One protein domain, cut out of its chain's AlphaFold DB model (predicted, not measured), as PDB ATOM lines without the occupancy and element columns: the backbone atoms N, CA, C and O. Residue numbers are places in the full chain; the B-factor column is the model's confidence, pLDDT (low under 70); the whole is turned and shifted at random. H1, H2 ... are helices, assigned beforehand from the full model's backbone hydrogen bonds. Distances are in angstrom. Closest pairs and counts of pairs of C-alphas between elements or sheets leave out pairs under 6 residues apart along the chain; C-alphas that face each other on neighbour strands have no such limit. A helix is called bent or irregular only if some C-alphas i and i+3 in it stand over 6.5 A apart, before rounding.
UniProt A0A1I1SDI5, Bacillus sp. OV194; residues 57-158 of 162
ATOM      1  N   ASP A  57      10.535  68.149  -7.612       83.56
ATOM      2  CA  ASP A  57      10.981  69.447  -7.080       83.56
ATOM      3  C   ASP A  57      11.002  70.579  -8.121       83.56
ATOM      4  O   ASP A  57      10.972  71.755  -7.765       83.56
ATOM      5  N   THR A  58      11.040  70.254  -9.417       86.56
ATOM      6  CA  THR A  58      11.276  71.240 -10.491       86.56
ATOM      7  C   THR A  58      10.133  71.362 -11.494       86.56
ATOM      8  O   THR A  58      10.091  72.330 -12.258       86.56
ATOM      9  N   VAL A  59       9.155  70.444 -11.477       89.12
ATOM     10  CA  VAL A  59       8.002  70.461 -12.397       89.12
ATOM     11  C   VAL A  59       7.238  71.780 -12.337       89.12
ATOM     12  O   VAL A  59       6.885  72.334 -13.380       89.12
ATOM     13  N   TYR A  60       7.008  72.309 -11.133       87.94
ATOM     14  CA  TYR A  60       6.250  73.542 -10.950       87.94
ATOM     15  C   TYR A  60       6.986  74.739 -11.552       87.94
ATOM     16  O   TYR A  60       6.373  75.553 -12.246       87.94
ATOM     17  N   GLU A  61       8.301  74.818 -11.339       88.19
ATOM     18  CA  GLU A  61       9.137  75.880 -11.892       88.19
ATOM     19  C   GLU A  61       9.159  75.813 -13.423       88.19
ATOM     20  O   GLU A  61       8.872  76.804 -14.095       88.19
ATOM     21  N   TYR A  62       9.368  74.628 -13.995       89.56
ATOM     22  CA  TYR A  62       9.402  74.450 -15.448       89.56
ATOM     23  C   TYR A  62       8.054  74.756 -16.110       89.56
ATOM     24  O   TYR A  62       8.012  75.454 -17.129       89.56
ATOM     25  N   MET A  63       6.945  74.283 -15.535       90.50
ATOM     26  CA  MET A  63       5.590  74.535 -16.044       90.50
ATOM     27  C   MET A  63       5.222  76.019 -15.952       90.50
ATOM     28  O   MET A  63       4.726  76.596 -16.920       90.50
ATOM     29  N   THR A  64       5.504  76.659 -14.816       90.94
ATOM     30  CA  THR A  64       5.144  78.065 -14.588       90.94
ATOM     31  C   THR A  64       5.980  78.999 -15.453       90.94
ATOM     32  O   THR A  64       5.425  79.878 -16.115       90.94
ATOM     33  N   THR A  65       7.299  78.795 -15.517       91.69
ATOM     34  CA  THR A  65       8.177  79.612 -16.363       91.69
ATOM     35  C   THR A  65       7.838  79.436 -17.840       91.69
ATOM     36  O   THR A  65       7.685  80.430 -18.548       91.69
ATOM     37  N   SER A  66       7.659  78.198 -18.313       92.88
ATOM     38  CA  SER A  66       7.344  77.958 -19.728       92.88
ATOM     39  C   SER A  66       5.982  78.541 -20.128       92.88
ATOM     40  O   SER A  66       5.882  79.220 -21.153       92.88
ATOM     41  N   SER A  67       4.949  78.362 -19.295       93.25
ATOM     42  CA  SER A  67       3.626  78.956 -19.517       93.25
ATOM     43  C   SER A  67       3.656  80.484 -19.447       93.25
ATOM     44  O   SER A  67       2.980  81.139 -20.241       93.25
ATOM     45  N   GLY A  68       4.426  81.066 -18.524       94.00
ATOM     46  CA  GLY A  68       4.579  82.516 -18.395       94.00
ATOM     47  C   GLY A  68       5.232  83.140 -19.628       94.00
ATOM     48  O   GLY A  68       4.733  84.138 -20.149       94.00
ATOM     49  N   ILE A  69       6.285  82.510 -20.157       93.62
ATOM     50  CA  ILE A  69       6.927  82.950 -21.402       93.62
ATOM     51  C   ILE A  69       5.942  82.850 -22.571       93.62
ATOM     52  O   ILE A  69       5.807  83.809 -23.327       93.62
ATOM     53  N   MET A  70       5.199  81.745 -22.694       94.56
ATOM     54  CA  MET A  70       4.198  81.593 -23.757       94.56
ATOM     55  C   MET A  70       3.091  82.657 -23.671       94.56
ATOM     56  O   MET A  70       2.675  83.211 -24.690       94.56
ATOM     57  N   LEU A  71       2.643  82.989 -22.458       94.69
ATOM     58  CA  LEU A  71       1.661  84.046 -22.228       94.69
ATOM     59  C   LEU A  71       2.203  85.409 -22.676       94.69
ATOM     60  O   LEU A  71       1.538  86.124 -23.418       94.69
ATOM     61  N   ILE A  72       3.423  85.759 -22.274       93.94
ATOM     62  CA  ILE A  72       4.066  87.021 -22.659       93.94
ATOM     63  C   ILE A  72       4.320  87.089 -24.177       93.94
ATOM     64  O   ILE A  72       4.131  88.140 -24.792       93.94
ATOM     65  N   LEU A  73       4.676  85.970 -24.814       93.44
ATOM     66  CA  LEU A  73       4.782  85.878 -26.273       93.44
ATOM     67  C   LEU A  73       3.432  86.107 -26.966       93.44
ATOM     68  O   LEU A  73       3.387  86.738 -28.021       93.44
ATOM     69  N   ASN A  74       2.322  85.659 -26.377       94.69
ATOM     70  CA  ASN A  74       0.993  85.966 -26.905       94.69
ATOM     71  C   ASN A  74       0.724  87.481 -26.899       94.69
ATOM     72  O   ASN A  74       0.303  88.031 -27.918       94.69
ATOM     73  N   TRP A  75       1.073  88.180 -25.814       93.62
ATOM     74  CA  TRP A  75       0.992  89.646 -25.750       93.62
ATOM     75  C   TRP A  75       1.869  90.337 -26.794       93.62
ATOM     76  O   TRP A  75       1.439  91.318 -27.405       93.62
ATOM     77  N   LEU A  76       3.068  89.810 -27.054       93.62
ATOM     78  CA  LEU A  76       3.943  90.313 -28.113       93.62
ATOM     79  C   LEU A  76       3.255  90.242 -29.484       93.62
ATOM     80  O   LEU A  76       3.279  91.218 -30.235       93.62
ATOM     81  N   ILE A  77       2.604  89.116 -29.794       91.94
ATOM     82  CA  ILE A  77       1.860  88.922 -31.047       91.94
ATOM     83  C   ILE A  77       0.674  89.888 -31.131       91.94
ATOM     84  O   ILE A  77       0.444  90.471 -32.194       91.94
ATOM     85  N   ILE A  78      -0.053  90.103 -30.031       90.75
ATOM     86  CA  ILE A  78      -1.167  91.062 -29.975       90.75
ATOM     87  C   ILE A  78      -0.667  92.480 -30.276       90.75
ATOM     88  O   ILE A  78      -1.218  93.148 -31.153       90.75
ATOM     89  N   LEU A  79       0.408  92.928 -29.620       89.75
ATOM     90  CA  LEU A  79       0.994  94.254 -29.850       89.75
ATOM     91  C   LEU A  79       1.519  94.412 -31.282       89.75
ATOM     92  O   LEU A  79       1.268  95.434 -31.923       89.75
ATOM     93  N   ALA A  80       2.203  93.398 -31.813       88.12
ATOM     94  CA  ALA A  80       2.684  93.407 -33.193       88.12
ATOM     95  C   ALA A  80       1.524  93.472 -34.202       88.12
ATOM     96  O   ALA A  80       1.582  94.235 -35.171       88.12
ATOM     97  N   SER A  81       0.449  92.721 -33.953       87.56
ATOM     98  CA  SER A  81      -0.761  92.722 -34.782       87.56
ATOM     99  C   SER A  81      -1.475  94.067 -34.726       87.56
ATOM    100  O   SER A  81      -1.881  94.577 -35.766       87.56
ATOM    101  N   HIS A  82      -1.553  94.680 -33.544       84.25
ATOM    102  CA  HIS A  82      -2.096  96.022 -33.359       84.25
ATOM    103  C   HIS A  82      -1.312  97.060 -34.181       84.25
ATOM    104  O   HIS A  82      -1.905  97.816 -34.951       84.25
ATOM    105  N   ILE A  83       0.028  97.032 -34.121       82.94
ATOM    106  CA  ILE A  83       0.875  97.931 -34.924       82.94
ATOM    107  C   ILE A  83       0.672  97.698 -36.428       82.94
ATOM    108  O   ILE A  83       0.594  98.657 -37.200       82.94
ATOM    109  N   LYS A  84       0.594  96.435 -36.861       82.62
ATOM    110  CA  LYS A  84       0.418  96.074 -38.275       82.62
ATOM    111  C   LYS A  84      -0.961  96.476 -38.804       82.62
ATOM    112  O   LYS A  84      -1.032  97.054 -39.885       82.62
ATOM    113  N   LYS A  85      -2.033  96.206 -38.055       77.56
ATOM    114  CA  LYS A  85      -3.414  96.535 -38.443       77.56
ATOM    115  C   LYS A  85      -3.573  98.039 -38.665       77.56
ATOM    116  O   LYS A  85      -4.089  98.450 -39.699       77.56
ATOM    117  N   ARG A  86      -3.012  98.857 -37.771       72.19
ATOM    118  CA  ARG A  86      -3.066 100.320 -37.882       72.19
ATOM    119  C   ARG A  86      -2.264 100.881 -39.062       72.19
ATOM    120  O   ARG A  86      -2.638 101.898 -39.630       72.19
ATOM    121  N   LYS A  87      -1.173 100.208 -39.460       71.31
ATOM    122  CA  LYS A  87      -0.424 100.538 -40.688       71.31
ATOM    123  C   LYS A  87      -1.197 100.197 -41.967       71.31
ATOM    124  O   LYS A  87      -0.958 100.840 -42.979       71.31
ATOM    125  N   LEU A  88      -2.067  99.185 -41.927       70.00
ATOM    126  CA  LEU A  88      -2.821  98.702 -43.089       70.00
ATOM    127  C   LEU A  88      -4.128  99.469 -43.320       70.00
ATOM    128  O   LEU A  88      -4.465  99.724 -44.467       70.00
ATOM    129  N   ILE A  89      -4.845  99.830 -42.253       68.31
ATOM    130  CA  ILE A  89      -6.165 100.489 -42.335       68.31
ATOM    131  C   ILE A  89      -6.035 102.024 -42.439       68.31
ATOM    132  O   ILE A  89      -6.967 102.710 -42.835       68.31
ATOM    133  N   GLY A  90      -4.851 102.580 -42.160       61.28
ATOM    134  CA  GLY A  90      -4.653 104.028 -42.101       61.28
ATOM    135  C   GLY A  90      -5.203 104.621 -40.799       61.28
ATOM    136  O   GLY A  90      -6.068 104.056 -40.138       61.28
ATOM    137  N   ALA A  91      -4.653 105.760 -40.374       57.78
ATOM    138  CA  ALA A  91      -4.980 106.369 -39.081       57.78
ATOM    139  C   ALA A  91      -6.388 107.001 -39.011       57.78
ATOM    140  O   ALA A  91      -6.772 107.459 -37.934       57.78
ATOM    141  N   GLU A  92      -7.120 107.061 -40.128       55.06
ATOM    142  CA  GLU A  92      -8.359 107.838 -40.255       55.06
ATOM    143  C   GLU A  92      -9.643 107.067 -39.911       55.06
ATOM    144  O   GLU A  92     -10.594 107.696 -39.461       55.06
ATOM    145  N   GLU A  93      -9.674 105.731 -40.008       54.75
ATOM    146  CA  GLU A  93     -10.890 104.944 -39.701       54.75
ATOM    147  C   GLU A  93     -10.967 104.409 -38.259       54.75
ATOM    148  O   GLU A  93     -11.965 103.811 -37.851       54.75
ATOM    149  N   GLU A  94      -9.938 104.617 -37.433       56.22
ATOM    150  CA  GLU A  94      -9.997 104.167 -36.042       56.22
ATOM    151  C   GLU A  94     -10.772 105.149 -35.152       56.22
ATOM    152  O   GLU A  94     -10.238 106.155 -34.680       56.22
ATOM    153  N   HIS A  95     -12.015 104.777 -34.823       55.25
ATOM    154  CA  HIS A  95     -12.889 105.449 -33.846       55.25
ATOM    155  C   HIS A  95     -12.264 105.630 -32.444       55.25
ATOM    156  O   HIS A  95     -12.763 106.422 -31.645       55.25
ATOM    157  N   TYR A  96     -11.171 104.925 -32.124       55.56
ATOM    158  CA  TYR A  96     -10.481 105.002 -30.836       55.56
ATOM    159  C   TYR A  96      -9.018 105.429 -31.016       55.56
ATOM    160  O   TYR A  96      -8.110 104.617 -31.201       55.56
ATOM    161  N   ARG A  97      -8.761 106.739 -30.944       55.09
ATOM    162  CA  ARG A  97      -7.396 107.285 -30.953       55.09
ATOM    163  C   ARG A  97      -6.766 107.096 -29.572       55.09
ATOM    164  O   ARG A  97      -7.038 107.859 -28.653       55.09
ATOM    165  N   SER A  98      -5.870 106.121 -29.427       57.25
ATOM    166  CA  SER A  98      -4.944 106.113 -28.288       57.25
ATOM    167  C   SER A  98      -4.040 107.350 -28.374       57.25
ATOM    168  O   SER A  98      -3.272 107.493 -29.329       57.25
ATOM    169  N   ALA A  99      -4.138 108.245 -27.386       53.78
ATOM    170  CA  ALA A  99      -3.440 109.535 -27.349       53.78
ATOM    171  C   ALA A  99      -1.900 109.430 -27.289       53.78
ATOM    172  O   ALA A  99      -1.210 110.421 -27.500       53.78
ATOM    173  N   SER A 100      -1.348 108.240 -27.028       58.88
ATOM    174  CA  SER A 100       0.097 108.011 -26.840       58.88
ATOM    175  C   SER A 100       0.692 107.000 -27.830       58.88
ATOM    176  O   SER A 100       1.813 106.513 -27.659       58.88
ATOM    177  N   TYR A 101      -0.048 106.662 -28.886       58.53
ATOM    178  CA  TYR A 101       0.461 105.811 -29.956       58.53
ATOM    179  C   TYR A 101       1.482 106.571 -30.821       58.53
ATOM    180  O   TYR A 101       1.211 107.720 -31.168       58.53
ATOM    181  N   PRO A 102       2.614 105.966 -31.243       66.06
ATOM    182  CA  PRO A 102       3.000 104.545 -31.171       66.06
ATOM    183  C   PRO A 102       3.897 104.162 -29.981       66.06
ATOM    184  O   PRO A 102       4.318 103.009 -29.877       66.06
ATOM    185  N   VAL A 103       4.209 105.105 -29.092       72.19
ATOM    186  CA  VAL A 103       5.238 104.935 -28.054       72.19
ATOM    187  C   VAL A 103       4.884 103.799 -27.095       72.19
ATOM    188  O   VAL A 103       5.733 102.961 -26.799       72.19
ATOM    189  N   THR A 104       3.621 103.698 -26.678       80.38
ATOM    190  CA  THR A 104       3.181 102.685 -25.705       80.38
ATOM    191  C   THR A 104       3.326 101.252 -26.225       80.38
ATOM    192  O   THR A 104       3.723 100.365 -25.474       80.38
ATOM    193  N   SER A 105       3.051 101.006 -27.513       82.94
ATOM    194  CA  SER A 105       3.185  99.662 -28.092       82.94
ATOM    195  C   SER A 105       4.651  99.249 -28.232       82.94
ATOM    196  O   SER A 105       4.986  98.111 -27.912       82.94
ATOM    197  N   TYR A 106       5.538 100.162 -28.644       86.12
ATOM    198  CA  TYR A 106       6.978  99.878 -28.691       86.12
ATOM    199  C   TYR A 106       7.581  99.698 -27.296       86.12
ATOM    200  O   TYR A 106       8.397  98.799 -27.103       86.12
ATOM    201  N   LEU A 107       7.144 100.489 -26.313       88.75
ATOM    202  CA  LEU A 107       7.546 100.328 -24.916       88.75
ATOM    203  C   LEU A 107       7.106  98.959 -24.379       88.75
ATOM    204  O   LEU A 107       7.911  98.255 -23.776       88.75
ATOM    205  N   GLY A 108       5.871  98.535 -24.669       89.75
ATOM    206  CA  GLY A 108       5.384  97.199 -24.318       89.75
ATOM    207  C   GLY A 108       6.236  96.083 -24.929       89.75
ATOM    208  O   GLY A 108       6.649  95.169 -24.221       89.75
ATOM    209  N   ILE A 109       6.576  96.190 -26.216       91.00
ATOM    210  CA  ILE A 109       7.475  95.234 -26.887       91.00
ATOM    211  C   ILE A 109       8.856  95.212 -26.216       91.00
ATOM    212  O   ILE A 109       9.394  94.132 -25.971       91.00
ATOM    213  N   ALA A 110       9.416  96.376 -25.879       92.19
ATOM    214  CA  ALA A 110      10.713  96.473 -25.213       92.19
ATOM    215  C   ALA A 110      10.701  95.813 -23.822       92.19
ATOM    216  O   ALA A 110      11.612  95.051 -23.503       92.19
ATOM    217  N   LEU A 111       9.652  96.031 -23.023       92.81
ATOM    218  CA  LEU A 111       9.491  95.388 -21.713       92.81
ATOM    219  C   LEU A 111       9.327  93.868 -21.823       92.81
ATOM    220  O   LEU A 111       9.887  93.120 -21.018       92.81
ATOM    221  N   ILE A 112       8.592  93.398 -22.833       92.69
ATOM    222  CA  ILE A 112       8.451  91.965 -23.104       92.69
ATOM    223  C   ILE A 112       9.811  91.361 -23.470       92.69
ATOM    224  O   ILE A 112      10.212  90.357 -22.881       92.69
ATOM    225  N   ALA A 113      10.550  91.990 -24.388       90.81
ATOM    226  CA  ALA A 113      11.882  91.536 -24.778       90.81
ATOM    227  C   ALA A 113      12.847  91.509 -23.580       90.81
ATOM    228  O   ALA A 113      13.578  90.535 -23.401       90.81
ATOM    229  N   PHE A 114      12.790  92.531 -22.722       91.81
ATOM    230  CA  PHE A 114      13.560  92.589 -21.482       91.81
ATOM    231  C   PHE A 114      13.213  91.438 -20.528       91.81
ATOM    232  O   PHE A 114      14.109  90.793 -19.990       91.81
ATOM    233  N   THR A 115      11.926  91.124 -20.363       89.62
ATOM    234  CA  THR A 115      11.473  90.024 -19.494       89.62
ATOM    235  C   THR A 115      11.955  88.663 -20.001       89.62
ATOM    236  O   THR A 115      12.456  87.846 -19.226       89.62
ATOM    237  N   ILE A 116      11.867  88.430 -21.313       89.00
ATOM    238  CA  ILE A 116      12.364  87.200 -21.942       89.00
ATOM    239  C   ILE A 116      13.886  87.095 -21.767       89.00
ATOM    240  O   ILE A 116      14.385  86.043 -21.368       89.00
ATOM    241  N   ALA A 117      14.626  88.186 -21.985       88.38
ATOM    242  CA  ALA A 117      16.072  88.220 -21.770       88.38
ATOM    243  C   ALA A 117      16.451  87.953 -20.301       88.38
ATOM    244  O   ALA A 117      17.368  87.176 -20.038       88.38
ATOM    245  N   GLY A 118      15.714  88.525 -19.344       85.81
ATOM    246  CA  GLY A 118      15.908  88.279 -17.913       85.81
ATOM    247  C   GLY A 118      15.733  86.806 -17.535       85.81
ATOM    248  O   GLY A 118      16.540  86.264 -16.780       85.81
ATOM    249  N   SER A 119      14.750  86.123 -18.132       82.88
ATOM    250  CA  SER A 119      14.524  84.689 -17.885       82.88
ATOM    251  C   SER A 119      15.695  83.796 -18.323       82.88
ATOM    252  O   SER A 119      15.929  82.745 -17.729       82.88
ATOM    253  N   LEU A 120      16.491  84.232 -19.310       81.00
ATOM    254  CA  LEU A 120      17.677  83.507 -19.779       81.00
ATOM    255  C   LEU A 120      18.837  83.574 -18.771       81.00
ATOM    256  O   LEU A 120      19.654  82.653 -18.679       81.00
ATOM    257  N   LEU A 121      18.927  84.659 -18.003       81.81
ATOM    258  CA  LEU A 121      20.038  84.886 -17.079       81.81
ATOM    259  C   LEU A 121      19.937  83.986 -15.838       81.81
ATOM    260  O   LEU A 121      20.963  83.484 -15.373       81.81
ATOM    261  N   HIS A 122      18.721  83.693 -15.366       79.69
ATOM    262  CA  HIS A 122      18.478  82.875 -14.175       79.69
ATOM    263  C   HIS A 122      18.558  81.367 -14.454       79.69
ATOM    264  O   HIS A 122      17.725  80.814 -15.166       79.69
ATOM    265  N   THR A 123      19.520  80.677 -13.827       74.88
ATOM    266  CA  THR A 123      19.811  79.245 -14.046       74.88
ATOM    267  C   THR A 123      18.587  78.336 -13.939       74.88
ATOM    268  O   THR A 123      18.413  77.471 -14.793       74.88
ATOM    269  N   ASN A 124      17.707  78.561 -12.961       77.50
ATOM    270  CA  ASN A 124      16.532  77.710 -12.786       77.50
ATOM    271  C   ASN A 124      15.436  77.956 -13.844       77.50
ATOM    272  O   ASN A 124      14.733  77.030 -14.245       77.50
ATOM    273  N   GLN A 125      15.343  79.179 -14.379       82.44
ATOM    274  CA  GLN A 125      14.356  79.544 -15.402       82.44
ATOM    275  C   GLN A 125      14.788  79.150 -16.820       82.44
ATOM    276  O   GLN A 125      13.938  78.999 -17.700       82.44
ATOM    277  N   ARG A 126      16.088  78.909 -17.047       86.00
ATOM    278  CA  ARG A 126      16.628  78.501 -18.358       86.00
ATOM    279  C   ARG A 126      15.937  77.266 -18.914       86.00
ATOM    280  O   ARG A 126      15.627  77.224 -20.099       86.00
ATOM    281  N   VAL A 127      15.671  76.271 -18.070       87.38
ATOM    282  CA  VAL A 127      15.003  75.039 -18.510       87.38
ATOM    283  C   VAL A 127      13.575  75.342 -18.975       87.38
ATOM    284  O   VAL A 127      13.194  74.933 -20.069       87.38
ATOM    285  N   GLY A 128      12.820  76.142 -18.215       86.94
ATOM    286  CA  GLY A 128      11.490  76.613 -18.616       86.94
ATOM    287  C   GLY A 128      11.508  77.423 -19.919       86.94
ATOM    288  O   GLY A 128      10.631  77.247 -20.768       86.94
ATOM    289  N   PHE A 129      12.542  78.244 -20.126       89.75
ATOM    290  CA  PHE A 129      12.771  78.960 -21.381       89.75
ATOM    291  C   PHE A 129      12.979  77.999 -22.559       89.75
ATOM    292  O   PHE A 129      12.273  78.112 -23.563       89.75
ATOM    293  N   PHE A 130      13.863  77.006 -22.438       91.19
ATOM    294  CA  PHE A 130      14.078  76.020 -23.505       91.19
ATOM    295  C   PHE A 130      12.827  75.185 -23.799       91.19
ATOM    296  O   PHE A 130      12.546  74.911 -24.966       91.19
ATOM    297  N   ILE A 131      12.035  74.842 -22.779       91.88
ATOM    298  CA  ILE A 131      10.738  74.172 -22.963       91.88
ATOM    299  C   ILE A 131       9.796  75.058 -23.787       91.88
ATOM    300  O   ILE A 131       9.203  74.587 -24.759       91.88
ATOM    301  N   SER A 132       9.686  76.347 -23.449       92.38
ATOM    302  CA  SER A 132       8.847  77.287 -24.207       92.38
ATOM    303  C   SER A 132       9.307  77.430 -25.663       92.38
ATOM    304  O   SER A 132       8.480  77.413 -26.575       92.38
ATOM    305  N   LEU A 133      10.623  77.464 -25.901       93.19
ATOM    306  CA  LEU A 133      11.200  77.492 -27.243       93.19
ATOM    307  C   LEU A 133      10.881  76.204 -28.016       93.19
ATOM    308  O   LEU A 133      10.555  76.264 -29.201       93.19
ATOM    309  N   GLY A 134      10.900  75.055 -27.336       95.38
ATOM    310  CA  GLY A 134      10.445  73.777 -27.879       95.38
ATOM    311  C   GLY A 134       8.983  73.824 -28.324       95.38
ATOM    312  O   GLY A 134       8.675  73.424 -29.446       95.38
ATOM    313  N   PHE A 135       8.082  74.386 -27.511       94.50
ATOM    314  CA  PHE A 135       6.685  74.580 -27.914       94.50
ATOM    315  C   PHE A 135       6.549  75.500 -29.129       94.50
ATOM    316  O   PHE A 135       5.801  75.175 -30.050       94.50
ATOM    317  N   VAL A 136       7.283  76.616 -29.174       94.31
ATOM    318  CA  VAL A 136       7.289  77.512 -30.344       94.31
ATOM    319  C   VAL A 136       7.767  76.768 -31.593       94.31
ATOM    320  O   VAL A 136       7.134  76.871 -32.642       94.31
ATOM    321  N   ALA A 137       8.825  75.963 -31.484       94.69
ATOM    322  CA  ALA A 137       9.317  75.143 -32.588       94.69
ATOM    323  C   ALA A 137       8.273  74.116 -33.059       94.69
ATOM    324  O   ALA A 137       8.081  73.953 -34.264       94.69
ATOM    325  N   VAL A 138       7.549  73.471 -32.136       94.50
ATOM    326  CA  VAL A 138       6.443  72.555 -32.468       94.50
ATOM    327  C   VAL A 138       5.308  73.292 -33.180       94.50
ATOM    328  O   VAL A 138       4.805  72.789 -34.184       94.50
ATOM    329  N   ILE A 139       4.926  74.486 -32.716       91.12
ATOM    330  CA  ILE A 139       3.884  75.309 -33.350       91.12
ATOM    331  C   ILE A 139       4.302  75.702 -34.773       91.12
ATOM    332  O   ILE A 139       3.532  75.510 -35.714       91.12
ATOM    333  N   LEU A 140       5.530  76.198 -34.954       91.56
ATOM    334  CA  LEU A 140       6.061  76.567 -36.269       91.56
ATOM    335  C   LEU A 140       6.183  75.354 -37.198       91.56
ATOM    336  O   LEU A 140       5.847  75.445 -38.378       91.56
ATOM    337  N   GLY A 141       6.606  74.206 -36.665       91.75
ATOM    338  CA  GLY A 141       6.650  72.941 -37.390       91.75
ATOM    339  C   GLY A 141       5.260  72.503 -37.848       91.75
ATOM    340  O   GLY A 141       5.064  72.221 -39.028       91.75
ATOM    341  N   ALA A 142       4.271  72.516 -36.953       88.56
ATOM    342  CA  ALA A 142       2.884  72.194 -37.280       88.56
ATOM    343  C   ALA A 142       2.302  73.150 -38.335       88.56
ATOM    344  O   ALA A 142       1.658  72.695 -39.282       88.56
ATOM    345  N   TYR A 143       2.583  74.451 -38.219       87.12
ATOM    346  CA  TYR A 143       2.195  75.458 -39.206       87.12
ATOM    347  C   TYR A 143       2.818  75.178 -40.581       87.12
ATOM    348  O   TYR A 143       2.114  75.172 -41.591       87.12
ATOM    349  N   PHE A 144       4.119  74.885 -40.633       87.19
ATOM    350  CA  PHE A 144       4.822  74.600 -41.885       87.19
ATOM    351  C   PHE A 144       4.371  73.280 -42.530       87.19
ATOM    352  O   PHE A 144       4.212  73.199 -43.749       87.19
ATOM    353  N   LEU A 145       4.114  72.242 -41.726       85.25
ATOM    354  CA  LEU A 145       3.540  70.993 -42.226       85.25
ATOM    355  C   LEU A 145       2.130  71.229 -42.774       85.25
ATOM    356  O   LEU A 145       1.822  70.807 -43.886       85.25
ATOM    357  N   GLY A 146       1.257  71.908 -42.036       75.00
ATOM    358  CA  GLY A 146      -0.114  72.111 -42.499       75.00
ATOM    359  C   GLY A 146      -0.221  73.079 -43.687       75.00
ATOM    360  O   GLY A 146      -1.087  72.876 -44.544       75.00
ATOM    361  N   SER A 147       0.690  74.053 -43.819       71.81
ATOM    362  CA  SER A 147       0.775  74.912 -45.011       71.81
ATOM    363  C   SER A 147       1.235  74.132 -46.249       71.81
ATOM    364  O   SER A 147       0.672  74.322 -47.328       71.81
ATOM    365  N   ARG A 148       2.150  73.162 -46.091       69.44
ATOM    366  CA  ARG A 148       2.522  72.181 -47.134       69.44
ATOM    367  C   ARG A 148       1.361  71.269 -47.551       69.44
ATOM    368  O   ARG A 148       1.266  70.925 -48.723       69.44
ATOM    369  N   PHE A 149       0.481  70.880 -46.625       63.50
ATOM    370  CA  PHE A 149      -0.665  69.999 -46.909       63.50
ATOM    371  C   PHE A 149      -1.910  70.728 -47.449       63.50
ATOM    372  O   PHE A 149      -2.952  70.094 -47.621       63.50
ATOM    373  N   GLY A 150      -1.841  72.038 -47.717       55.84
ATOM    374  CA  GLY A 150      -2.915  72.797 -48.376       55.84
ATOM    375  C   GLY A 150      -4.241  72.873 -47.603       55.84
ATOM    376  O   GLY A 150      -5.239  73.340 -48.148       55.84
ATOM    377  N   LYS A 151      -4.275  72.433 -46.337       54.28
ATOM    378  CA  LYS A 151      -5.504  72.362 -45.526       54.28
ATOM    379  C   LYS A 151      -5.934  73.703 -44.917       54.28
ATOM    380  O   LYS A 151      -7.073  73.798 -44.486       54.28
ATOM    381  N   PHE A 152      -5.094  74.739 -44.971       52.44
ATOM    382  CA  PHE A 152      -5.382  76.069 -44.405       52.44
ATOM    383  C   PHE A 152      -5.926  77.105 -45.418       52.44
ATOM    384  O   PHE A 152      -5.887  78.301 -45.155       52.44
ATOM    385  N   LYS A 153      -6.406  76.699 -46.607       44.81
ATOM    386  CA  LYS A 153      -6.729  77.642 -47.706       44.81
ATOM    387  C   LYS A 153      -8.224  77.895 -47.964       44.81
ATOM    388  O   LYS A 153      -8.606  78.069 -49.121       44.81
ATOM    389  N   LYS A 154      -9.092  77.929 -46.950       51.97
ATOM    390  CA  LYS A 154     -10.484  78.382 -47.160       51.97
ATOM    391  C   LYS A 154     -11.113  79.029 -45.925       51.97
ATOM    392  O   LYS A 154     -12.005  78.412 -45.379       51.97
ATOM    393  N   VAL A 155     -10.755  80.265 -45.567       50.00
ATOM    394  CA  VAL A 155     -11.720  81.244 -45.013       50.00
ATOM    395  C   VAL A 155     -11.158  82.661 -45.199       50.00
ATOM    396  O   VAL A 155     -10.313  83.102 -44.433       50.00
ATOM    397  N   HIS A 156     -11.615  83.365 -46.233       45.38
ATOM    398  CA  HIS A 156     -11.792  84.830 -46.241       45.38
ATOM    399  C   HIS A 156     -12.790  85.152 -47.361       45.38
ATOM    400  O   HIS A 156     -12.454  85.709 -48.401       45.38
ATOM    401  N   LYS A 157     -14.019  84.651 -47.202       37.62
ATOM    402  CA  LYS A 157     -15.157  85.008 -48.056       37.62
ATOM    403  C   LYS A 157     -16.449  84.889 -47.247       37.62
ATOM    404  O   LYS A 157     -17.224  83.971 -47.484       37.62
ATOM    405  N   SER A 158     -16.624  85.744 -46.240       40.84
ATOM    406  CA  SER A 158     -17.917  85.914 -45.553       40.84
ATOM    407  C   SER A 158     -17.993  87.180 -44.682       40.84
ATOM    408  O   SER A 158     -18.582  87.124 -43.612       40.84
TER     409      SER A 158
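This is residues 57 to 158 of the 162 residues of a protein of Bacillus sp. OV194 (UniProt A0A1I1SDI5). A long helical hairpin, H1 and H2, lies side by side, and a third long helix, H3, turns back from the end of H2, crosses the first part of H1 and sticks out from the hairpin as an arm with residues 137 to 142 and 144 to 148. The whole is flat and loose: a loop of residues 90 to 102 joins H1 to H2 at one end of the hairpin, and a tail, of which residues 149 to 151 and 153 to 158 stand free, follows H3. The printed part has 102 residues with three named helices in the order H1, H2, H3 and no named strand; the class is all helix. The radius of gyration of the C-alphas is 17.7 A, and the spans are 53 by 41 by 17 A.

Begin with H1, residues 59 to 89, the longest helix. H2, residues 103 to 121, touches residues 69 to 83 of H1 alone; look at the C-alphas of Leu 79 and Ser 105, the closest pair, 6.1 A apart. These two helices form a hairpin and run opposite ways at a shallow tilt of 25 degrees. Next look at H3, residues 123 to 148, whose residues 124 to 132 alone touch residues 61 to 70 of H1. The closest C-alphas there are those of Tyr 62 and Gly 128, 4.4 A apart, and H1 and H3 run the same way at a steep tilt of 51 degrees. H2 and H3 touch only at the corner by their link, with the C-alphas of Leu 120 and Arg 126 closest at 5.3 A; they run opposite ways at a steep tilt of 62 degrees. In H1 every O i to N i+4 pair is within hydrogen-bond range; in H2 it is 14 of 15 pairs and in H3 20 of 22.

Find C-alpha 59 at (8.002, 70.461, -12.397); from there H1 runs 44.7 A to C-alpha 89 at (-6.165, 100.489, -42.335). H2 runs 27.2 A from Val 103 to Leu 121. H3 runs 38.0 A from Thr 123 to C-alpha 148 at (2.522, 72.181, -47.134); it is neither bent nor irregular, but only just: C-alphas 124 and 127 are 6.5 A apart.

The two C-alphas farthest apart are those of Asp 57 and Glu 92, at 54.3 A. The printed part has no cut. The link from H1 to H2 is long, with 13 residues, and the link from H2 to H3 is tight, with 1 residue. The mean pLDDT of the printed part is 79.7; look for values under 70 at residues 89 to 102 and 148 to 158.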